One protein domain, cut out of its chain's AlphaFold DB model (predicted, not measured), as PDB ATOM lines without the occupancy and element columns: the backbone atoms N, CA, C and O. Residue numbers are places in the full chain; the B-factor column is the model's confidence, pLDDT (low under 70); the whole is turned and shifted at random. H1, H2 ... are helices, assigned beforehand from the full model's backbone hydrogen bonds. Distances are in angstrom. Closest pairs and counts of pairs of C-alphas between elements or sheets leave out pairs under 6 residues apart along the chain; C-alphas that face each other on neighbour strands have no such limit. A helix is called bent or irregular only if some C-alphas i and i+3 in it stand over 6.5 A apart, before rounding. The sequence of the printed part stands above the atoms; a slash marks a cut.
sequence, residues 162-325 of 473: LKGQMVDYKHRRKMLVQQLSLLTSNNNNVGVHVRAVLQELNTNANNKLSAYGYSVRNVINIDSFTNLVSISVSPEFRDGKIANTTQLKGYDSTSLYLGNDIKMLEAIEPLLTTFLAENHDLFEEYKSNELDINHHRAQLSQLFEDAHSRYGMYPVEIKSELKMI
ATOM      1  N   LEU A 162     238.031 502.438 427.231       97.06
ATOM      2  CA  LEU A 162     239.342 502.952 427.641       97.06
ATOM      3  C   LEU A 162     240.459 502.537 426.663       97.06
ATOM      4  O   LEU A 162     241.328 503.345 426.324       97.06
ATOM      5  N   LYS A 163     240.419 501.302 426.138       96.56
ATOM      6  CA  LYS A 163     241.349 500.798 425.109       96.56
ATOM      7  C   LYS A 163     241.209 501.600 423.812       96.56
ATOM      8  O   LYS A 163     242.226 501.983 423.235       96.56
ATOM      9  N   GLY A 164     239.982 501.925 423.400       96.00
ATOM     10  CA  GLY A 164     239.695 502.799 422.257       96.00
ATOM     11  C   GLY A 164     240.251 504.217 422.431       96.00
ATOM     12  O   GLY A 164     241.005 504.686 421.578       96.00
ATOM     13  N   GLN A 165     239.971 504.866 423.567       96.62
ATOM     14  CA  GLN A 165     240.505 506.200 423.898       96.62
ATOM     15  C   GLN A 165     242.046 506.220 423.905       96.62
ATOM     16  O   GLN A 165     242.674 507.130 423.360       96.62
ATOM     17  N   MET A 166     242.675 505.173 424.450       96.00
ATOM     18  CA  MET A 166     244.131 505.003 424.462       96.00
ATOM     19  C   MET A 166     244.731 504.789 423.059       96.00
ATOM     20  O   MET A 166     245.860 505.216 422.803       96.00
ATOM     21  N   VAL A 167     244.008 504.148 422.136       96.25
ATOM     22  CA  VAL A 167     244.429 503.993 420.731       96.25
ATOM     23  C   VAL A 167     244.319 505.319 419.971       96.25
ATOM     24  O   VAL A 167     245.287 505.706 419.317       96.25
ATOM     25  N   ASP A 168     243.208 506.049 420.109       95.56
ATOM     26  CA  ASP A 168     243.000 507.375 419.496       95.56
ATOM     27  C   ASP A 168     244.053 508.390 419.979       95.56
ATOM     28  O   ASP A 168     244.737 509.019 419.169       95.56
ATOM     29  N   TYR A 169     244.310 508.461 421.293       95.44
ATOM     30  CA  TYR A 169     245.395 509.281 421.849       95.44
ATOM     31  C   TYR A 169     246.766 508.952 421.233       95.44
ATOM     32  O   TYR A 169     247.484 509.849 420.783       95.44
ATOM     33  N   LYS A 170     247.134 507.662 421.173       95.44
ATOM     34  CA  LYS A 170     248.404 507.223 420.569       95.44
ATOM     35  C   LYS A 170     248.482 507.570 419.083       95.44
ATOM     36  O   LYS A 170     249.553 507.962 418.625       95.44
ATOM     37  N   HIS A 171     247.381 507.441 418.343       95.88
ATOM     38  CA  HIS A 171     247.316 507.787 416.926       95.88
ATOM     39  C   HIS A 171     247.523 509.293 416.708       95.88
ATOM     40  O   HIS A 171     248.434 509.674 415.975       95.88
ATOM     41  N   ARG A 172     246.776 510.146 417.422       93.62
ATOM     42  CA  ARG A 172     246.929 511.615 417.383       93.62
ATOM     43  C   ARG A 172     248.350 512.053 417.724       93.62
ATOM     44  O   ARG A 172     248.964 512.803 416.968       93.62
ATOM     45  N   ARG A 173     248.915 511.517 418.814       94.44
ATOM     46  CA  ARG A 173     250.300 511.798 419.216       94.44
ATOM     47  C   ARG A 173     251.302 511.353 418.152       94.44
ATOM     48  O   ARG A 173     252.281 512.054 417.923       94.44
ATOM     49  N   LYS A 174     251.081 510.206 417.499       95.25
ATOM     50  CA  LYS A 174     251.946 509.725 416.413       95.25
ATOM     51  C   LYS A 174     251.919 510.685 415.219       95.25
ATOM     52  O   LYS A 174     252.991 511.058 414.760       95.25
ATOM     53  N   MET A 175     250.736 511.110 414.767       94.31
ATOM     54  CA  MET A 175     250.595 512.048 413.643       94.31
ATOM     55  C   MET A 175     251.346 513.360 413.905       94.31
ATOM     56  O   MET A 175     252.218 513.725 413.121       94.31
ATOM     57  N   LEU A 176     251.106 513.990 415.060       92.56
ATOM     58  CA  LEU A 176     251.767 515.242 415.439       92.56
ATOM     59  C   LEU A 176     253.292 515.098 415.592       92.56
ATOM     60  O   LEU A 176     254.038 515.976 415.167       92.56
ATOM     61  N   VAL A 177     253.786 513.977 416.136       92.94
ATOM     62  CA  VAL A 177     255.236 513.696 416.197       92.94
ATOM     63  C   VAL A 177     255.834 513.501 414.798       92.94
ATOM     64  O   VAL A 177     256.943 513.967 414.549       92.94
ATOM     65  N   GLN A 178     255.120 512.854 413.871       92.94
ATOM     66  CA  GLN A 178     255.582 512.697 412.487       92.94
ATOM     67  C   GLN A 178     255.612 514.042 411.740       92.94
ATOM     68  O   GLN A 178     256.589 514.318 411.048       92.94
ATOM     69  N   GLN A 179     254.605 514.902 411.933       92.44
ATOM     70  CA  GLN A 179     254.574 516.263 411.380       92.44
ATOM     71  C   GLN A 179     255.715 517.124 411.936       92.44
ATOM     72  O   GLN A 179     256.488 517.684 411.160       92.44
ATOM     73  N   LEU A 180     255.904 517.152 413.263       91.75
ATOM     74  CA  LEU A 180     257.014 517.874 413.893       91.75
ATOM     75  C   LEU A 180     258.383 517.366 413.406       91.75
ATOM     76  O   LEU A 180     259.291 518.169 413.195       91.75
ATOM     77  N   SER A 181     258.541 516.054 413.199       90.75
ATOM     78  CA  SER A 181     259.780 515.475 412.667       90.75
ATOM     79  C   SER A 181     260.062 515.912 411.227       90.75
ATOM     80  O   SER A 181     261.219 516.162 410.898       90.75
ATOM     81  N   LEU A 182     259.032 516.017 410.380       92.12
ATOM     82  CA  LEU A 182     259.166 516.494 409.003       92.12
ATOM     83  C   LEU A 182     259.537 517.983 408.972       92.12
ATOM     84  O   LEU A 182     260.534 518.345 408.354       92.12
ATOM     85  N   LEU A 183     258.803 518.821 409.711       89.56
ATOM     86  CA  LEU A 183     259.082 520.257 409.832       89.56
ATOM     87  C   LEU A 183     260.494 520.518 410.374       89.56
ATOM     88  O   LEU A 183     261.233 521.320 409.811       89.56
ATOM     89  N   THR A 184     260.915 519.781 411.407       85.25
ATOM     90  CA  THR A 184     262.280 519.882 411.955       85.25
ATOM     91  C   THR A 184     263.336 519.481 410.921       85.25
ATOM     92  O   THR A 184     264.381 520.119 410.845       85.25
ATOM     93  N   SER A 185     263.074 518.465 410.091       87.44
ATOM     94  CA  SER A 185     263.995 518.075 409.016       87.44
ATOM     95  C   SER A 185     264.088 519.136 407.917       87.44
ATOM     96  O   SER A 185     265.189 519.422 407.453       87.44
ATOM     97  N   ASN A 186     262.964 519.742 407.527       85.31
ATOM     98  CA  ASN A 186     262.937 520.816 406.535       85.31
ATOM     99  C   ASN A 186     263.681 522.053 407.057       85.31
ATOM    100  O   ASN A 186     264.594 522.542 406.394       85.31
ATOM    101  N   ASN A 187     263.383 522.490 408.286       86.00
ATOM    102  CA  ASN A 187     264.060 523.632 408.899       86.00
ATOM    103  C   ASN A 187     265.564 523.393 409.093       86.00
ATOM    104  O   ASN A 187     266.360 524.309 408.930       86.00
ATOM    105  N   ASN A 188     265.983 522.158 409.388       81.88
ATOM    106  CA  ASN A 188     267.404 521.815 409.448       81.88
ATOM    107  C   ASN A 188     268.103 521.990 408.089       81.88
ATOM    108  O   ASN A 188     269.248 522.439 408.070       81.88
ATOM    109  N   ASN A 189     267.430 521.673 406.974       86.38
ATOM    110  CA  ASN A 189     267.965 521.861 405.623       86.38
ATOM    111  C   ASN A 189     268.093 523.355 405.283       86.38
ATOM    112  O   ASN A 189     269.189 523.808 404.952       86.38
ATOM    113  N   VAL A 190     267.023 524.143 405.454       82.50
ATOM    114  CA  VAL A 190     267.053 525.615 405.285       82.50
ATOM    115  C   VAL A 190     268.127 526.231 406.196       82.50
ATOM    116  O   VAL A 190     268.951 527.037 405.766       82.50
ATOM    117  N   GLY A 191     268.224 525.740 407.432       78.69
ATOM    118  CA  GLY A 191     269.236 526.109 408.416       78.69
ATOM    119  C   GLY A 191     270.680 525.759 408.042       78.69
ATOM    120  O   GLY A 191     271.598 526.291 408.663       78.69
ATOM    121  N   VAL A 192     270.945 524.883 407.063       80.94
ATOM    122  CA  VAL A 192     272.295 524.718 406.479       80.94
ATOM    123  C   VAL A 192     272.613 525.893 405.555       80.94
ATOM    124  O   VAL A 192     273.683 526.485 405.689       80.94
ATOM    125  N   HIS A 193     271.676 526.279 404.682       83.56
ATOM    126  CA  HIS A 193     271.841 527.421 403.778       83.56
ATOM    127  C   HIS A 193     272.005 528.733 404.555       83.56
ATOM    128  O   HIS A 193     272.980 529.446 404.337       83.56
ATOM    129  N   VAL A 194     271.145 528.982 405.550       77.94
ATOM    130  CA  VAL A 194     271.246 530.132 406.471       77.94
ATOM    131  C   VAL A 194     272.626 530.214 407.137       77.94
ATOM    132  O   VAL A 194     273.225 531.286 407.180       77.94
ATOM    133  N   ARG A 195     273.186 529.091 407.615       77.62
ATOM    134  CA  ARG A 195     274.530 529.075 408.227       77.62
ATOM    135  C   ARG A 195     275.651 529.361 407.226       77.62
ATOM    136  O   ARG A 195     276.578 530.083 407.580       77.62
ATOM    137  N   ALA A 196     275.572 528.834 406.002       82.75
ATOM    138  CA  ALA A 196     276.562 529.114 404.959       82.75
ATOM    139  C   ALA A 196     276.564 530.604 404.572       82.75
ATOM    140  O   ALA A 196     277.611 531.246 404.566       82.75
ATOM    141  N   VAL A 197     275.374 531.167 404.362       81.38
ATOM    142  CA  VAL A 197     275.134 532.582 404.047       81.38
ATOM    143  C   VAL A 197     275.647 533.505 405.171       81.38
ATOM    144  O   VAL A 197     276.371 534.468 404.914       81.38
ATOM    145  N   LEU A 198     275.400 533.175 406.445       75.19
ATOM    146  CA  LEU A 198     275.951 533.926 407.588       75.19
ATOM    147  C   LEU A 198     277.476 533.783 407.752       75.19
ATOM    148  O   LEU A 198     278.127 534.694 408.277       75.19
ATOM    149  N   GLN A 199     278.064 532.667 407.315       78.38
ATOM    150  CA  GLN A 199     279.517 532.478 407.297       78.38
ATOM    151  C   GLN A 199     280.178 533.311 406.188       78.38
ATOM    152  O   GLN A 199     281.240 533.900 406.415       78.38
ATOM    153  N   GLU A 200     279.542 533.421 405.020       82.00
ATOM    154  CA  GLU A 200     279.972 534.319 403.946       82.00
ATOM    155  C   GLU A 200     279.934 535.784 404.399       82.00
ATOM    156  O   GLU A 200     280.939 536.487 404.274       82.00
ATOM    157  N   LEU A 201     278.845 536.232 405.035       76.75
ATOM    158  CA  LEU A 201     278.767 537.597 405.561       76.75
ATOM    159  C   LEU A 201     279.833 537.884 406.624       76.75
ATOM    160  O   LEU A 201     280.486 538.923 406.556       76.75
ATOM    161  N   ASN A 202     280.052 536.970 407.578       71.38
ATOM    162  CA  ASN A 202     281.145 537.099 408.549       71.38
ATOM    163  C   ASN A 202     282.508 537.224 407.843       71.38
ATOM    164  O   ASN A 202     283.331 538.046 408.238       71.38
ATOM    165  N   THR A 203     282.737 536.455 406.775       79.44
ATOM    166  CA  THR A 203     283.976 536.511 405.980       79.44
ATOM    167  C   THR A 203     284.126 537.861 405.274       79.44
ATOM    168  O   THR A 203     285.169 538.507 405.392       79.44
ATOM    169  N   ASN A 204     283.074 538.341 404.612       80.00
ATOM    170  CA  ASN A 204     283.070 539.625 403.911       80.00
ATOM    171  C   ASN A 204     283.205 540.814 404.879       80.00
ATOM    172  O   ASN A 204     283.942 541.759 404.590       80.00
ATOM    173  N   ALA A 205     282.585 540.744 406.060       73.50
ATOM    174  CA  ALA A 205     282.728 541.742 407.113       73.50
ATOM    175  C   ALA A 205     284.156 541.771 407.685       73.50
ATOM    176  O   ALA A 205     284.756 542.843 407.756       73.50
ATOM    177  N   ASN A 206     284.739 540.607 408.009       73.06
ATOM    178  CA  ASN A 206     286.133 540.493 408.455       73.06
ATOM    179  C   ASN A 206     287.105 541.080 407.417       73.06
ATOM    180  O   ASN A 206     287.988 541.860 407.776       73.06
ATOM    181  N   ASN A 207     286.925 540.748 406.134       79.44
ATOM    182  CA  ASN A 207     287.758 541.252 405.038       79.44
ATOM    183  C   ASN A 207     287.665 542.779 404.913       79.44
ATOM    184  O   ASN A 207     288.689 543.459 404.827       79.44
ATOM    185  N   LYS A 208     286.444 543.331 404.950       76.19
ATOM    186  CA  LYS A 208     286.212 544.777 404.845       76.19
ATOM    187  C   LYS A 208     286.806 545.523 406.043       76.19
ATOM    188  O   LYS A 208     287.532 546.490 405.848       76.19
ATOM    189  N   LEU A 209     286.592 545.036 407.266       72.06
ATOM    190  CA  LEU A 209     287.153 545.614 408.498       72.06
ATOM    191  C   LEU A 209     288.688 545.543 408.545       72.06
ATOM    192  O   LEU A 209     289.329 546.517 408.942       72.06
ATOM    193  N   SER A 210     289.276 544.448 408.054       72.25
ATOM    194  CA  SER A 210     290.733 544.298 407.932       72.25
ATOM    195  C   SER A 210     291.346 545.349 407.000       72.25
ATOM    196  O   SER A 210     292.424 545.863 407.290       72.25
ATOM    197  N   ALA A 211     290.651 545.734 405.921       75.94
ATOM    198  CA  ALA A 211     291.101 546.797 405.018       75.94
ATOM    199  C   ALA A 211     291.100 548.199 405.668       75.94
ATOM    200  O   ALA A 211     291.877 549.059 405.257       75.94
ATOM    201  N   TYR A 212     290.292 548.415 406.713       69.44
ATOM    202  CA  TYR A 212     290.332 549.617 407.563       69.44
ATOM    203  C   TYR A 212     291.272 549.475 408.780       69.44
ATOM    204  O   TYR A 212     291.359 550.389 409.599       69.44
ATOM    205  N   GLY A 213     292.005 548.362 408.901       66.31
ATOM    206  CA  GLY A 213     292.995 548.121 409.959       66.31
ATOM    207  C   GLY A 213     292.453 547.488 411.246       66.31
ATOM    208  O   GLY A 213     293.212 547.329 412.203       66.31
ATOM    209  N   TYR A 214     291.176 547.096 411.291       63.97
ATOM    210  CA  TYR A 214     290.578 546.430 412.451       63.97
ATOM    211  C   TYR A 214     290.796 544.910 412.388       63.97
ATOM    212  O   TYR A 214     290.526 544.281 411.368       63.97
ATOM    213  N   SER A 215     291.214 544.297 413.500       58.41
ATOM    214  CA  SER A 215     291.253 542.835 413.648       58.41
ATOM    215  C   SER A 215     290.046 542.372 414.462       58.41
ATOM    216  O   SER A 215     289.824 542.844 415.578       58.41
ATOM    217  N   VAL A 216     289.214 541.517 413.868       57.75
ATOM    218  CA  VAL A 216     287.881 541.162 414.372       57.75
ATOM    219  C   VAL A 216     287.598 539.701 414.014       57.75
ATOM    220  O   VAL A 216     287.998 539.242 412.943       57.75
ATOM    221  N   ARG A 217     286.909 538.967 414.893       50.16
ATOM    222  CA  ARG A 217     286.394 537.617 414.613       50.16
ATOM    223  C   ARG A 217     284.932 537.530 415.013       50.16
ATOM    224  O   ARG A 217     284.525 538.184 415.966       50.16
ATOM    225  N   ASN A 218     284.177 536.686 414.310       50.47
ATOM    226  CA  ASN A 218     282.758 536.416 414.564       50.47
ATOM    227  C   ASN A 218     281.950 537.712 414.763       50.47
ATOM    228  O   ASN A 218     281.284 537.906 415.777       50.47
ATOM    229  N   VAL A 219     282.044 538.605 413.771       54.22
ATOM    230  CA  VAL A 219     281.370 539.915 413.714       54.22
ATOM    231  C   VAL A 219     279.852 539.793 413.921       54.22
ATOM    232  O   VAL A 219     279.211 540.748 414.351       54.22
ATOM    233  N   ILE A 220     279.268 538.633 413.594       55.06
ATOM    234  CA  ILE A 220     277.821 538.421 413.510       55.06
ATOM    235  C   ILE A 220     277.452 537.057 414.102       55.06
ATOM    236  O   ILE A 220     277.895 536.026 413.590       55.06
ATOM    237  N   ASN A 221     276.604 537.057 415.137       51.53
ATOM    238  CA  ASN A 221     276.096 535.858 415.809       51.53
ATOM    239  C   ASN A 221     274.575 535.945 416.032       51.53
ATOM    240  O   ASN A 221     274.108 536.715 416.877       51.53
ATOM    241  N   ILE A 222     273.819 535.135 415.285       51.50
ATOM    242  CA  ILE A 222     272.354 535.071 415.350       51.50
ATOM    243  C   ILE A 222     271.932 533.855 416.176       51.50
ATOM    244  O   ILE A 222     272.081 532.720 415.729       51.50
ATOM    245  N   ASP A 223     271.362 534.106 417.356       47.31
ATOM    246  CA  ASP A 223     270.916 533.049 418.272       47.31
ATOM    247  C   ASP A 223     269.495 532.531 417.959       47.31
ATOM    248  O   ASP A 223     269.173 531.387 418.280       47.31
ATOM    249  N   SER A 224     268.621 533.349 417.349       47.84
ATOM    250  CA  SER A 224     267.248 532.965 416.959       47.84
ATOM    251  C   SER A 224     266.614 533.984 416.003       47.84
ATOM    252  O   SER A 224     266.470 535.154 416.356       47.84
ATOM    253  N   PHE A 225     266.140 533.541 414.832       54.16
ATOM    254  CA  PHE A 225     265.387 534.402 413.902       54.16
ATOM    255  C   PHE A 225     263.966 534.717 414.397       54.16
ATOM    256  O   PHE A 225     263.397 535.743 414.031       54.16
ATOM    257  N   THR A 226     263.403 533.864 415.255       46.81
ATOM    258  CA  THR A 226     262.083 534.067 415.871       46.81
ATOM    259  C   THR A 226     262.052 535.047 417.045       46.81
ATOM    260  O   THR A 226     260.971 535.545 417.346       46.81
ATOM    261  N   ASN A 227     263.180 535.339 417.709       40.31
ATOM    262  CA  ASN A 227     263.197 536.239 418.876       40.31
ATOM    263  C   ASN A 227     264.177 537.418 418.783       40.31
ATOM    264  O   ASN A 227     263.847 538.483 419.300       40.31
ATOM    265  N   LEU A 228     265.377 537.255 418.201       41.66
ATOM    266  CA  LEU A 228     266.348 538.352 418.105       41.66
ATOM    267  C   LEU A 228     267.491 538.055 417.115       41.66
ATOM    268  O   LEU A 228     268.374 537.238 417.383       41.66
ATOM    269  N   VAL A 229     267.554 538.810 416.014       42.44
ATOM    270  CA  VAL A 229     268.773 538.893 415.195       42.44
ATOM    271  C   VAL A 229     269.761 539.842 415.881       42.44
ATOM    272  O   VAL A 229     269.575 541.059 415.886       42.44
ATOM    273  N   SER A 230     270.805 539.269 416.482       41.44
ATOM    274  CA  SER A 230     271.943 539.985 417.075       41.44
ATOM    275  C   SER A 230     273.139 539.977 416.107       41.44
ATOM    276  O   SER A 230     273.330 539.020 415.358       41.44
ATOM    277  N   ILE A 231     273.939 541.051 416.082       43.66
ATOM    278  CA  ILE A 231     275.026 541.261 415.097       43.66
ATOM    279  C   ILE A 231     276.268 541.832 415.820       43.66
ATOM    280  O   ILE A 231     276.699 542.962 415.603       43.66
ATOM    281  N   SER A 232     276.772 541.083 416.808       46.06
ATOM    282  CA  SER A 232     277.711 541.545 417.845       46.06
ATOM    283  C   SER A 232     279.170 541.732 417.390       46.06
ATOM    284  O   SER A 232     280.054 540.944 417.738       46.06
ATOM    285  N   VAL A 233     279.437 542.834 416.683       45.44
ATOM    286  CA  VAL A 233     280.779 543.255 416.235       45.44
ATOM    287  C   VAL A 233     281.756 543.382 417.418       45.44
ATOM    288  O   VAL A 233     281.663 544.317 418.212       45.44
ATOM    289  N   SER A 234     282.704 542.446 417.535       42.78
ATOM    290  CA  SER A 234     283.599 542.316 418.701       42.78
ATOM    291  C   SER A 234     285.087 542.376 418.298       42.78
ATOM    292  O   SER A 234     285.644 541.351 417.900       42.78
ATOM    293  N   PRO A 235     285.752 543.549 418.350       41.72
ATOM    294  CA  PRO A 235     287.160 543.689 417.954       41.72
ATOM    295  C   PRO A 235     288.126 542.936 418.887       41.72
ATOM    296  O   PRO A 235     288.002 543.009 420.112       41.72
ATOM    297  N   GLU A 236     289.137 542.270 418.314       39.34
ATOM    298  CA  GLU A 236     290.220 541.603 419.056       39.34
ATOM    299  C   GLU A 236     291.225 542.642 419.590       39.34
ATOM    300  O   GLU A 236     292.342 542.791 419.086       39.34
ATOM    301  N   PHE A 237     290.840 543.383 420.634       34.03
ATOM    302  CA  PHE A 237     291.793 544.198 421.385       34.03
ATOM    303  C   PHE A 237     292.820 543.313 422.107       34.03
ATOM    304  O   PHE A 237     292.493 542.280 422.697       34.03
ATOM    305  N   ARG A 238     294.084 543.747 422.069       31.33
ATOM    306  CA  ARG A 238     295.180 543.126 422.824       31.33
ATOM    307  C   ARG A 238     294.941 543.256 424.339       31.33
ATOM    308  O   ARG A 238     294.104 544.031 424.792       31.33
ATOM    309  N   ASP A 239     295.711 542.490 425.106       27.91
ATOM    310  CA  ASP A 239     295.795 542.536 426.576       27.91
ATOM    311  C   ASP A 239     294.622 541.907 427.361       27.91
ATOM    312  O   ASP A 239     294.408 542.178 428.544       27.91
ATOM    313  N   GLY A 240     293.934 540.940 426.743       26.23
ATOM    314  CA  GLY A 240     293.433 539.755 427.459       26.23
ATOM    315  C   GLY A 240     292.244 539.946 428.406       26.23
ATOM    316  O   GLY A 240     291.992 539.075 429.239       26.23
ATOM    317  N   LYS A 241     291.493 541.046 428.289       26.62
ATOM    318  CA  LYS A 241     290.225 541.248 429.009       26.62
ATOM    319  C   LYS A 241     289.057 541.312 428.035       26.62
ATOM    320  O   LYS A 241     288.871 542.313 427.350       26.62
ATOM    321  N   ILE A 242     288.232 540.266 428.037       27.05
ATOM    322  CA  ILE A 242     286.916 540.295 427.395       27.05
ATOM    323  C   ILE A 242     286.050 541.286 428.183       27.05
ATOM    324  O   ILE A 242     285.675 541.020 429.326       27.05
ATOM    325  N   ALA A 243     285.756 542.439 427.589       28.00
ATOM    326  CA  ALA A 243     284.700 543.311 428.082       28.00
ATOM    327  C   ALA A 243     283.344 542.685 427.723       28.00
ATOM    328  O   ALA A 243     283.148 542.271 426.582       28.00
ATOM    329  N   ASN A 244     282.404 542.630 428.672       27.91
ATOM    330  CA  ASN A 244     281.025 542.239 428.368       27.91
ATOM    331  C   ASN A 244     280.426 543.260 427.389       27.91
ATOM    332  O   ASN A 244     280.201 544.413 427.760       27.91
ATOM    333  N   THR A 245     280.208 542.846 426.144       32.53
ATOM    334  CA  THR A 245     279.735 543.709 425.059       32.53
ATOM    335  C   THR A 245     278.225 543.937 425.109       32.53
ATOM    336  O   THR A 245     277.447 543.113 425.593       32.53
ATOM    337  N   THR A 246     277.803 545.101 424.616       33.22
ATOM    338  CA  THR A 246     276.400 545.529 424.591       33.22
ATOM    339  C   THR A 246     275.572 544.638 423.663       33.22
ATOM    340  O   THR A 246     275.912 544.473 422.493       33.22
ATOM    341  N   GLN A 247     274.461 544.090 424.162       33.25
ATOM    342  CA  GLN A 247     273.537 543.298 423.346       33.25
ATOM    343  C   GLN A 247     272.810 544.167 422.315       33.25
ATOM    344  O   GLN A 247     272.221 545.194 422.660       33.25
ATOM    345  N   LEU A 248     272.790 543.709 421.065       38.88
ATOM    346  CA  LEU A 248     272.050 544.332 419.970       38.88
ATOM    347  C   LEU A 248     270.628 543.783 419.910       38.88
ATOM    348  O   LEU A 248     270.438 542.573 419.808       38.88
ATOM    349  N   LYS A 249     269.637 544.677 419.955       33.41
ATOM    350  CA  LYS A 249     268.214 544.340 419.848       33.41
ATOM    351  C   LYS A 249     267.622 544.920 418.569       33.41
ATOM    352  O   LYS A 249     267.307 546.106 418.526       33.41
ATOM    353  N   GLY A 250     267.454 544.077 417.554       35.34
ATOM    354  CA  GLY A 250     266.568 544.378 416.432       35.34
ATOM    355  C   GLY A 250     265.107 544.159 416.834       35.34
ATOM    356  O   GLY A 250     264.767 543.094 417.345       35.34
ATOM    357  N   TYR A 251     264.261 545.155 416.584       32.78
ATOM    358  CA  TYR A 251     262.805 545.010 416.504       32.78
ATOM    359  C   TYR A 251     262.398 545.232 415.037       32.78
ATOM    360  O   TYR A 251     262.972 546.098 414.378       32.78
ATOM    361  N   ASP A 252     261.460 544.421 414.542       30.66
ATOM    362  CA  ASP A 252     260.831 544.468 413.210       30.66
ATOM    363  C   ASP A 252     261.730 544.841 412.011       30.66
ATOM    364  O   ASP A 252     261.781 545.984 411.550       30.66
ATOM    365  N   SER A 253     262.395 543.801 411.486       35.97
ATOM    366  CA  SER A 253     262.857 543.594 410.092       35.97
ATOM    367  C   SER A 253     263.698 544.664 409.370       35.97
ATOM    368  O   SER A 253     264.124 544.412 408.246       35.97
ATOM    369  N   THR A 254     263.981 545.822 409.971       33.56
ATOM    370  CA  THR A 254     264.556 546.983 409.256       33.56
ATOM    371  C   THR A 254     265.583 547.808 410.043       33.56
ATOM    372  O   THR A 254     266.255 548.643 409.445       33.56
ATOM    373  N   SER A 255     265.733 547.605 411.359       31.58
ATOM    374  CA  SER A 255     266.530 548.490 412.231       31.58
ATOM    375  C   SER A 255     267.720 547.788 412.901       31.58
ATOM    376  O   SER A 255     267.553 546.773 413.577       31.58
ATOM    377  N   LEU A 256     268.924 548.359 412.750       38.00
ATOM    378  CA  LEU A 256     270.209 547.727 413.087       38.00
ATOM    379  C   LEU A 256     271.125 548.717 413.853       38.00
ATOM    380  O   LEU A 256     271.839 549.518 413.262       38.00
ATOM    381  N   TYR A 257     271.081 548.693 415.190       36.53
ATOM    382  CA  TYR A 257     271.659 549.741 416.061       36.53
ATOM    383  C   TYR A 257     273.101 549.468 416.538       36.53
ATOM    384  O   TYR A 257     273.334 549.201 417.716       36.53
ATOM    385  N   LEU A 258     274.074 549.524 415.628       41.72
ATOM    386  CA  LEU A 258     275.491 549.236 415.908       41.72
ATOM    387  C   LEU A 258     276.183 550.264 416.848       41.72
ATOM    388  O   LEU A 258     275.693 551.370 417.067       41.72
ATOM    389  N   GLY A 259     277.325 549.874 417.435       42.03
ATOM    390  CA  GLY A 259     278.007 550.594 418.529       42.03
ATOM    391  C   GLY A 259     278.981 551.727 418.142       42.03
ATOM    392  O   GLY A 259     279.323 551.928 416.987       42.03
ATOM    393  N   ASN A 260     279.468 552.449 419.156       43.22
ATOM    394  CA  ASN A 260     279.994 553.829 419.095       43.22
ATOM    395  C   ASN A 260     281.212 554.182 418.186       43.22
ATOM    396  O   ASN A 260     281.656 555.328 418.263       43.22
ATOM    397  N   ASP A 261     281.773 553.300 417.349       55.66
ATOM    398  CA  ASP A 261     282.809 553.697 416.365       55.66
ATOM    399  C   ASP A 261     282.184 553.929 414.982       55.66
ATOM    400  O   ASP A 261     282.065 553.014 414.168       55.66
ATOM    401  N   ILE A 262     281.807 555.184 414.722       57.78
ATOM    402  CA  ILE A 262     281.101 555.635 413.510       57.78
ATOM    403  C   ILE A 262     281.793 555.164 412.218       57.78
ATOM    404  O   ILE A 262     281.109 554.772 411.278       57.78
ATOM    405  N   LYS A 263     283.130 555.108 412.171       59.06
ATOM    406  CA  LYS A 263     283.859 554.672 410.962       59.06
ATOM    407  C   LYS A 263     283.762 553.169 410.725       59.06
ATOM    408  O   LYS A 263     283.754 552.717 409.582       59.06
ATOM    409  N   MET A 264     283.657 552.396 411.803       60.06
ATOM    410  CA  MET A 264     283.357 550.968 411.739       60.06
ATOM    411  C   MET A 264     281.918 550.735 411.246       60.06
ATOM    412  O   MET A 264     281.672 549.767 410.524       60.06
ATOM    413  N   LEU A 265     280.991 551.646 411.581       58.97
ATOM    414  CA  LEU A 265     279.596 551.603 411.128       58.97
ATOM    415  C   LEU A 265     279.479 551.904 409.636       58.97
ATOM    416  O   LEU A 265     279.012 551.047 408.892       58.97
ATOM    417  N   GLU A 266     279.992 553.053 409.186       63.88
ATOM    418  CA  GLU A 266     280.006 553.474 407.774       63.88
ATOM    419  C   GLU A 266     280.625 552.402 406.853       63.88
ATOM    420  O   GLU A 266     280.191 552.202 405.715       63.88
ATOM    421  N   ALA A 267     281.622 551.662 407.351       65.81
ATOM    422  CA  ALA A 267     282.229 550.549 406.632       65.81
ATOM    423  C   ALA A 267     281.316 549.309 406.537       65.81
ATOM    424  O   ALA A 267     281.293 548.661 405.487       65.81
ATOM    425  N   ILE A 268     280.582 548.941 407.591       66.75
ATOM    426  CA  ILE A 268     279.832 547.673 407.667       66.75
ATOM    427  C   ILE A 268     278.352 547.801 407.299       66.75
ATOM    428  O   ILE A 268     277.826 546.888 406.664       66.75
ATOM    429  N   GLU A 269     277.690 548.912 407.613       66.19
ATOM    430  CA  GLU A 269     276.254 549.113 407.380       66.19
ATOM    431  C   GLU A 269     275.823 548.788 405.933       66.19
ATOM    432  O   GLU A 269     274.957 547.923 405.779       66.19
ATOM    433  N   PRO A 270     276.479 549.289 404.860       72.06
ATOM    434  CA  PRO A 270     276.087 548.948 403.489       72.06
ATOM    435  C   PRO A 270     276.207 547.453 403.157       72.06
ATOM    436  O   PRO A 270     275.463 546.947 402.324       72.06
ATOM    437  N   LEU A 271     277.138 546.733 403.802       69.88
ATOM    438  CA  LEU A 271     277.301 545.288 403.608       69.88
ATOM    439  C   LEU A 271     276.125 544.522 404.236       69.88
ATOM    440  O   LEU A 271     275.615 543.586 403.627       69.88
ATOM    441  N   LEU A 272     275.684 544.939 405.428       66.94
ATOM    442  CA  LEU A 272     274.531 544.348 406.109       66.94
ATOM    443  C   LEU A 272     273.228 544.633 405.350       66.94
ATOM    444  O   LEU A 272     272.424 543.723 405.171       66.94
ATOM    445  N   THR A 273     273.031 545.865 404.869       66.06
ATOM    446  CA  THR A 273     271.822 546.257 404.127       66.06
ATOM    447  C   THR A 273     271.670 545.480 402.821       66.06
ATOM    448  O   THR A 273     270.596 544.938 402.568       66.06
ATOM    449  N   THR A 274     272.734 545.367 402.012       71.25
ATOM    450  CA  THR A 274     272.709 544.561 400.779       71.25
ATOM    451  C   THR A 274     272.431 543.089 401.086       71.25
ATOM    452  O   THR A 274     271.502 542.515 400.525       71.25
ATOM    453  N   PHE A 275     273.149 542.506 402.048       72.44
ATOM    454  CA  PHE A 275     272.976 541.106 402.432       72.44
ATOM    455  C   PHE A 275     271.555 540.766 402.906       72.44
ATOM    456  O   PHE A 275     271.012 539.724 402.530       72.44
ATOM    457  N   LEU A 276     270.955 541.622 403.743       69.44
ATOM    458  CA  LEU A 276     269.607 541.408 404.274       69.44
ATOM    459  C   LEU A 276     268.542 541.491 403.174       69.44
ATOM    460  O   LEU A 276     267.543 540.783 403.263       69.44
ATOM    461  N   ALA A 277     268.765 542.304 402.137       69.38
ATOM    462  CA  ALA A 277     267.901 542.355 400.962       69.38
ATOM    463  C   ALA A 277     268.074 541.117 400.062       69.38
ATOM    464  O   ALA A 277     267.085 540.523 399.645       69.38
ATOM    465  N   GLU A 278     269.315 540.691 399.804       77.50
ATOM    466  CA  GLU A 278     269.631 539.530 398.953       77.50
ATOM    467  C   GLU A 278     269.161 538.190 399.542       77.50
ATOM    468  O   GLU A 278     268.875 537.257 398.795       77.50
ATOM    469  N   ASN A 279     269.062 538.088 400.871       76.00
ATOM    470  CA  ASN A 279     268.739 536.846 401.583       76.00
ATOM    471  C   ASN A 279     267.400 536.907 402.346       76.00
ATOM    472  O   ASN A 279     267.127 536.038 403.176       76.00
ATOM    473  N   HIS A 280     266.561 537.915 402.075       75.44
ATOM    474  CA  HIS A 280     265.301 538.155 402.788       75.44
ATOM    475  C   HIS A 280     264.384 536.920 402.811       75.44
ATOM    476  O   HIS A 280     264.015 536.443 403.887       75.44
ATOM    477  N   ASP A 281     264.089 536.364 401.632       77.56
ATOM    478  CA  ASP A 281     263.169 535.233 401.466       77.56
ATOM    479  C   ASP A 281     263.648 533.982 402.224       77.56
ATOM    480  O   ASP A 281     262.848 533.288 402.848       77.56
ATOM    481  N   LEU A 282     264.965 533.731 402.244       79.12
ATOM    482  CA  LEU A 282     265.580 532.609 402.963       79.12
ATOM    483  C   LEU A 282     265.423 532.746 404.488       79.12
ATOM    484  O   LEU A 282     265.221 531.752 405.191       79.12
ATOM    485  N   PHE A 283     265.515 533.969 405.018       76.88
ATOM    486  CA  PHE A 283     265.343 534.219 406.449       76.88
ATOM    487  C   PHE A 283     263.874 534.188 406.876       76.88
ATOM    488  O   PHE A 283     263.581 533.653 407.946       76.88
ATOM    489  N   GLU A 284     262.948 534.687 406.054       76.44
ATOM    490  CA  GLU A 284     261.511 534.557 406.324       76.44
ATOM    491  C   GLU A 284     261.024 533.102 406.163       76.44
ATOM    492  O   GLU A 284     260.230 532.644 406.986       76.44
ATOM    493  N   GLU A 285     261.568 532.315 405.221       81.06
ATOM    494  CA  GLU A 285     261.328 530.862 405.150       81.06
ATOM    495  C   GLU A 285     261.796 530.159 406.436       81.06
ATOM    496  O   GLU A 285     261.034 529.407 407.053       81.06
ATOM    497  N   TYR A 286     263.033 530.408 406.880       78.44
ATOM    498  CA  TYR A 286     263.576 529.805 408.103       78.44
ATOM    499  C   TYR A 286     262.753 530.194 409.347       78.44
ATOM    500  O   TYR A 286     262.384 529.348 410.161       78.44
ATOM    501  N   LYS A 287     262.390 531.474 409.462       77.38
ATOM    502  CA  LYS A 287     261.561 532.029 410.541       77.38
ATOM    503  C   LYS A 287     260.141 531.448 410.548       77.38
ATOM    504  O   LYS A 287     259.648 531.103 411.622       77.38
ATOM    505  N   SER A 288     259.501 531.268 409.389       80.00
ATOM    506  CA  SER A 288     258.195 530.594 409.294       80.00
ATOM    507  C   SER A 288     258.291 529.137 409.746       80.00
ATOM    508  O   SER A 288     257.488 528.692 410.565       80.00
ATOM    509  N   ASN A 289     259.321 528.411 409.302       83.19
ATOM    510  CA  ASN A 289     259.561 527.035 409.734       83.19
ATOM    511  C   ASN A 289     259.820 526.931 411.256       83.19
ATOM    512  O   ASN A 289     259.311 526.008 411.898       83.19
ATOM    513  N   GLU A 290     260.552 527.871 411.873       81.88
ATOM    514  CA  GLU A 290     260.690 527.945 413.340       81.88
ATOM    515  C   GLU A 290     259.337 528.168 414.046       81.88
ATOM    516  O   GLU A 290     259.059 527.521 415.063       81.88
ATOM    517  N   LEU A 291     258.482 529.052 413.516       84.06
ATOM    518  CA  LEU A 291     257.144 529.317 414.059       84.06
ATOM    519  C   LEU A 291     256.232 528.086 413.955       84.06
ATOM    520  O   LEU A 291     255.622 527.705 414.957       84.06
ATOM    521  N   ASP A 292     256.198 527.408 412.806       86.19
ATOM    522  CA  ASP A 292     255.414 526.184 412.600       86.19
ATOM    523  C   ASP A 292     255.876 525.041 413.514       86.19
ATOM    524  O   ASP A 292     255.054 524.337 414.110       86.19
ATOM    525  N   ILE A 293     257.191 524.876 413.691       85.62
ATOM    526  CA  ILE A 293     257.776 523.930 414.651       85.62
ATOM    527  C   ILE A 293     257.311 524.243 416.076       85.62
ATOM    528  O   ILE A 293     256.914 523.335 416.813       85.62
ATOM    529  N   ASN A 294     257.338 525.513 416.481       85.44
ATOM    530  CA  ASN A 294     256.922 525.926 417.819       85.44
ATOM    531  C   ASN A 294     255.404 525.791 418.025       85.44
ATOM    532  O   ASN A 294     254.978 525.358 419.098       85.44
ATOM    533  N   HIS A 295     254.594 526.024 416.990       88.94
ATOM    534  CA  HIS A 295     253.158 525.753 417.010       88.94
ATOM    535  C   HIS A 295     252.861 524.253 417.195       88.94
ATOM    536  O   HIS A 295     252.106 523.878 418.092       88.94
ATOM    537  N   HIS A 296     253.517 523.366 416.437       88.88
ATOM    538  CA  HIS A 296     253.341 521.913 416.588       88.88
ATOM    539  C   HIS A 296     253.885 521.378 417.927       88.88
ATOM    540  O   HIS A 296     253.330 520.429 418.485       88.88
ATOM    541  N   ARG A 297     254.929 522.000 418.498       87.06
ATOM    542  CA  ARG A 297     255.379 521.729 419.880       87.06
ATOM    543  C   ARG A 297     254.316 522.124 420.909       87.06
ATOM    544  O   ARG A 297     254.066 521.345 421.826       87.06
ATOM    545  N   ALA A 298     253.666 523.278 420.749       88.44
ATOM    546  CA  ALA A 298     252.567 523.698 421.619       88.44
ATOM    547  C   ALA A 298     251.371 522.731 421.528       88.44
ATOM    548  O   ALA A 298     250.903 522.258 422.563       88.44
ATOM    549  N   GLN A 299     250.959 522.341 420.315       89.38
ATOM    550  CA  GLN A 299     249.926 521.316 420.099       89.38
ATOM    551  C   GLN A 299     250.275 519.979 420.778       89.38
ATOM    552  O   GLN A 299     249.424 519.365 421.415       89.38
ATOM    553  N   LEU A 300     251.530 519.518 420.682       87.31
ATOM    554  CA  LEU A 300     251.983 518.275 421.323       87.31
ATOM    555  C   LEU A 300     251.971 518.332 422.854       87.31
ATOM    556  O   LEU A 300     251.696 517.307 423.482       87.31
ATOM    557  N   SER A 301     252.254 519.494 423.444       86.44
ATOM    558  CA  SER A 301     252.115 519.723 424.886       86.44
ATOM    559  C   SER A 301     250.641 519.751 425.300       86.44
ATOM    560  O   SER A 301     250.248 519.039 426.223       86.44
ATOM    561  N   GLN A 302     249.807 520.503 424.573       90.69
ATOM    562  CA  GLN A 302     248.373 520.631 424.852       90.69
ATOM    563  C   GLN A 302     247.617 519.301 424.691       90.69
ATOM    564  O   GLN A 302     246.676 519.044 425.436       90.69
ATOM    565  N   LEU A 303     248.068 518.403 423.805       91.56
ATOM    566  CA  LEU A 303     247.450 517.092 423.561       91.56
ATOM    567  C   LEU A 303     247.238 516.249 424.839       91.56
ATOM    568  O   LEU A 303     246.384 515.360 424.857       91.56
ATOM    569  N   PHE A 304     248.022 516.478 425.898       88.81
ATOM    570  CA  PHE A 304     247.838 515.813 427.191       88.81
ATOM    571  C   PHE A 304     246.607 516.336 427.958       88.81
ATOM    572  O   PHE A 304     245.834 515.530 428.477       88.81
ATOM    573  N   GLU A 305     246.374 517.649 427.938       91.31
ATOM    574  CA  GLU A 305     245.202 518.317 428.525       91.31
ATOM    575  C   GLU A 305     243.941 518.091 427.675       91.31
ATOM    576  O   GLU A 305     242.880 517.739 428.193       91.31
ATOM    577  N   ASP A 306     244.070 518.177 426.344       91.44
ATOM    578  CA  ASP A 306     242.994 517.852 425.397       91.44
ATOM    579  C   ASP A 306     242.494 516.410 425.584       91.44
ATOM    580  O   ASP A 306     241.312 516.123 425.383       91.44
ATOM    581  N   ALA A 307     243.377 515.485 425.978       88.69
ATOM    582  CA  ALA A 307     242.998 514.113 426.298       88.69
ATOM    583  C   ALA A 307     242.138 514.037 427.570       88.69
ATOM    584  O   ALA A 307     241.125 513.341 427.554       88.69
ATOM    585  N   HIS A 308     242.470 514.782 428.630       92.94
ATOM    586  CA  HIS A 308     241.616 514.858 429.819       92.94
ATOM    587  C   HIS A 308     240.249 515.469 429.480       92.94
ATOM    588  O   HIS A 308     239.221 514.848 429.745       92.94
ATOM    589  N   SER A 309     240.234 516.609 428.780       92.38
ATOM    590  CA  SER A 309     239.012 517.276 428.304       92.38
ATOM    591  C   SER A 309     238.114 516.358 427.457       92.38
ATOM    592  O   SER A 309     236.898 516.313 427.641       92.38
ATOM    593  N   ARG A 310     238.703 515.566 426.550       93.38
ATOM    594  CA  ARG A 310     237.963 514.736 425.583       93.38
ATOM    595  C   ARG A 310     237.624 513.321 426.064       93.38
ATOM    596  O   ARG A 310     236.727 512.696 425.496       93.38
ATOM    597  N   TYR A 311     238.326 512.786 427.062       92.62
ATOM    598  CA  TYR A 311     238.111 511.422 427.565       92.62
ATOM    599  C   TYR A 311     237.600 511.356 429.010       92.62
ATOM    600  O   TYR A 311     237.170 510.279 429.430       92.62
ATOM    601  N   GLY A 312     237.653 512.471 429.748       92.44
ATOM    602  CA  GLY A 312     237.401 512.561 431.191       92.44
ATOM    603  C   GLY A 312     238.573 512.099 432.067       92.44
ATOM    604  O   GLY A 312     238.428 512.034 433.283       92.44
ATOM    605  N   MET A 313     239.706 511.726 431.460       91.44
ATOM    606  CA  MET A 313     240.872 511.127 432.119       91.44
ATOM    607  C   MET A 313     242.155 511.424 431.334       91.44
ATOM    608  O   MET A 313     242.166 511.388 430.101       91.44
ATOM    609  N   TYR A 314     243.263 511.631 432.040       93.56
ATOM    610  CA  TYR A 314     244.587 511.733 431.435       93.56
ATOM    611  C   TYR A 314     245.060 510.375 430.877       93.56
ATOM    612  O   TYR A 314     244.733 509.315 431.420       93.56
ATOM    613  N   PRO A 315     245.933 510.350 429.852       90.81
ATOM    614  CA  PRO A 315     246.480 509.110 429.287       90.81
ATOM    615  C   PRO A 315     247.184 508.190 430.303       90.81
ATOM    616  O   PRO A 315     247.239 506.974 430.107       90.81
ATOM    617  N   VAL A 316     247.733 508.747 431.388       93.50
ATOM    618  CA  VAL A 316     248.347 507.968 432.478       93.50
ATOM    619  C   VAL A 316     247.308 507.276 433.364       93.50
ATOM    620  O   VAL A 316     247.528 506.133 433.761       93.50
ATOM    621  N   GLU A 317     246.157 507.912 433.588       92.50
ATOM    622  CA  GLU A 317     245.027 507.372 434.352       92.50
ATOM    623  C   GLU A 317     244.350 506.253 433.563       92.50
ATOM    624  O   GLU A 317     244.273 505.135 434.057       92.50
ATOM    625  N   ILE A 318     244.020 506.487 432.285       92.00
ATOM    626  CA  ILE A 318     243.472 505.465 431.368       92.00
ATOM    627  C   ILE A 318     244.371 504.213 431.341       92.00
ATOM    628  O   ILE A 318     243.891 503.079 431.359       92.00
ATOM    629  N   LYS A 319     245.700 504.395 431.336       93.38
ATOM    630  CA  LYS A 319     246.679 503.294 431.384       93.38
ATOM    631  C   LYS A 319     246.711 502.568 432.740       93.38
ATOM    632  O   LYS A 319     247.058 501.386 432.767       93.38
ATOM    633  N   SER A 320     246.390 503.248 433.837       94.50
ATOM    634  CA  SER A 320     246.245 502.641 435.165       94.50
ATOM    635  C   SER A 320     244.932 501.862 435.268       94.50
ATOM    636  O   SER A 320     244.940 500.685 435.620       94.50
ATOM    637  N   GLU A 321     243.824 502.468 434.845       93.38
ATOM    638  CA  GLU A 321     242.481 501.891 434.911       93.38
ATOM    639  C   GLU A 321     242.379 500.598 434.091       93.38
ATOM    640  O   GLU A 321     241.928 499.569 434.593       93.38
ATOM    641  N   LEU A 322     242.948 500.581 432.878       93.94
ATOM    642  CA  LEU A 322     243.084 499.366 432.063       93.94
ATOM    643  C   LEU A 322     243.838 498.234 432.788       93.94
ATOM    644  O   LEU A 322     243.486 497.064 432.628       93.94
ATOM    645  N   LYS A 323     244.861 498.547 433.599       94.44
ATOM    646  CA  LYS A 323     245.554 497.536 434.417       94.44
ATOM    647  C   LYS A 323     244.693 497.058 435.582       94.44
ATOM    648  O   LYS A 323     244.683 495.861 435.848       94.44
ATOM    649  N   MET A 324     243.998 497.966 436.270       94.12
ATOM    650  CA  MET A 324     243.154 497.622 437.417       94.12
ATOM    651  C   MET A 324     241.958 496.767 436.995       94.12
ATOM    652  O   MET A 324     241.706 495.738 437.616       94.12
ATOM    653  N   ILE A 325     241.290 497.116 435.892       91.94
ATOM    654  CA  ILE A 325     240.200 496.317 435.316       91.94
ATOM    655  C   ILE A 325     240.707 494.925 434.920       91.94
ATOM    656  O   ILE A 325     240.079 493.935 435.294       91.94
TER     657      ILE A 325
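Overview. This is residues 162 to 325 of the 473 residues of an uncharacterized protein of Photobacterium damselae subsp. damselae (UniProt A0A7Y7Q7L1). One long helix, H1, runs nearly the whole length of a rod, and H2, H3 and H4 follow one after another back along it, H3 side by side with H1 over the longest stretch. Between H1 and H2 a stretch of 50 residues with no named element, residues 212 to 261, winds loosely over the half of the rod that holds H2. The printed part has 164 residues with four named helices, H1 to H4 in chain order, and no named strand; the class is all helix. It is extended, with a radius of gyration of the C-alphas of 23.7 A and spans of 78 by 35 by 23 A.

Along the chain. H1, residues 162 to 211, starts with C-alpha 162 at (239.342, 502.952, 427.641) and measures 71.5 A. H3, residues 280 to 311, measures 45.5 A and has a kink of 43 degrees near residue 305; it is neither bent nor irregular, but only just: C-alphas 301 and 304 are 6.2 A apart. H2, residues 262 to 278, measures 24.6 A, has a kink of 31 degrees near residue 269 and is irregular, with C-alphas 267 and 270 7.1 A apart. H4, residues 315 to 325, measures 15.5 A and ends with C-alpha 325 at (240.200, 496.317, 435.316).

Arrangement. H1 is the hub and touches the three other helices. It touches H3 at a shallow tilt of 22 degrees, opposite ways, the closest C-alphas being those of Asn 187 and Asn 289, 5.7 A apart. With residues 201 to 209 alone it touches H2, at a steep tilt of 46 degrees, opposite ways; closest are the C-alphas of Ala 205 and Ile 268, 6.6 A. With residues 162 to 169 alone it touches H4, at a shallow tilt of 27 degrees, opposite ways; closest are the C-alphas of Leu 162 and Ile 318, 6.1 A. H1, H3 and H4 form a bundle, helices running alongside one another, though H3 and H4 only just touch, with 3 pairs of C-alphas within 8 A. H2 and H3 meet only through their link, and H2 and H4 are apart. O i to N i+4 pairs are within hydrogen-bond range in 45 of 46 for H1, 11 of 13 for H2, 26 of 28 for H3 and 6 of 7 for H4.

Size, cuts and confidence. The two C-alphas farthest apart, those of Tyr 212 and Ile 325, are 78.3 A apart. The printed part has no cut; the link from H1 to H2 is long, and the other two are tight. Mean pLDDT of the printed part is 71.1, and residues 212 to 269, 271 to 273 and 276 to 277 are under 70.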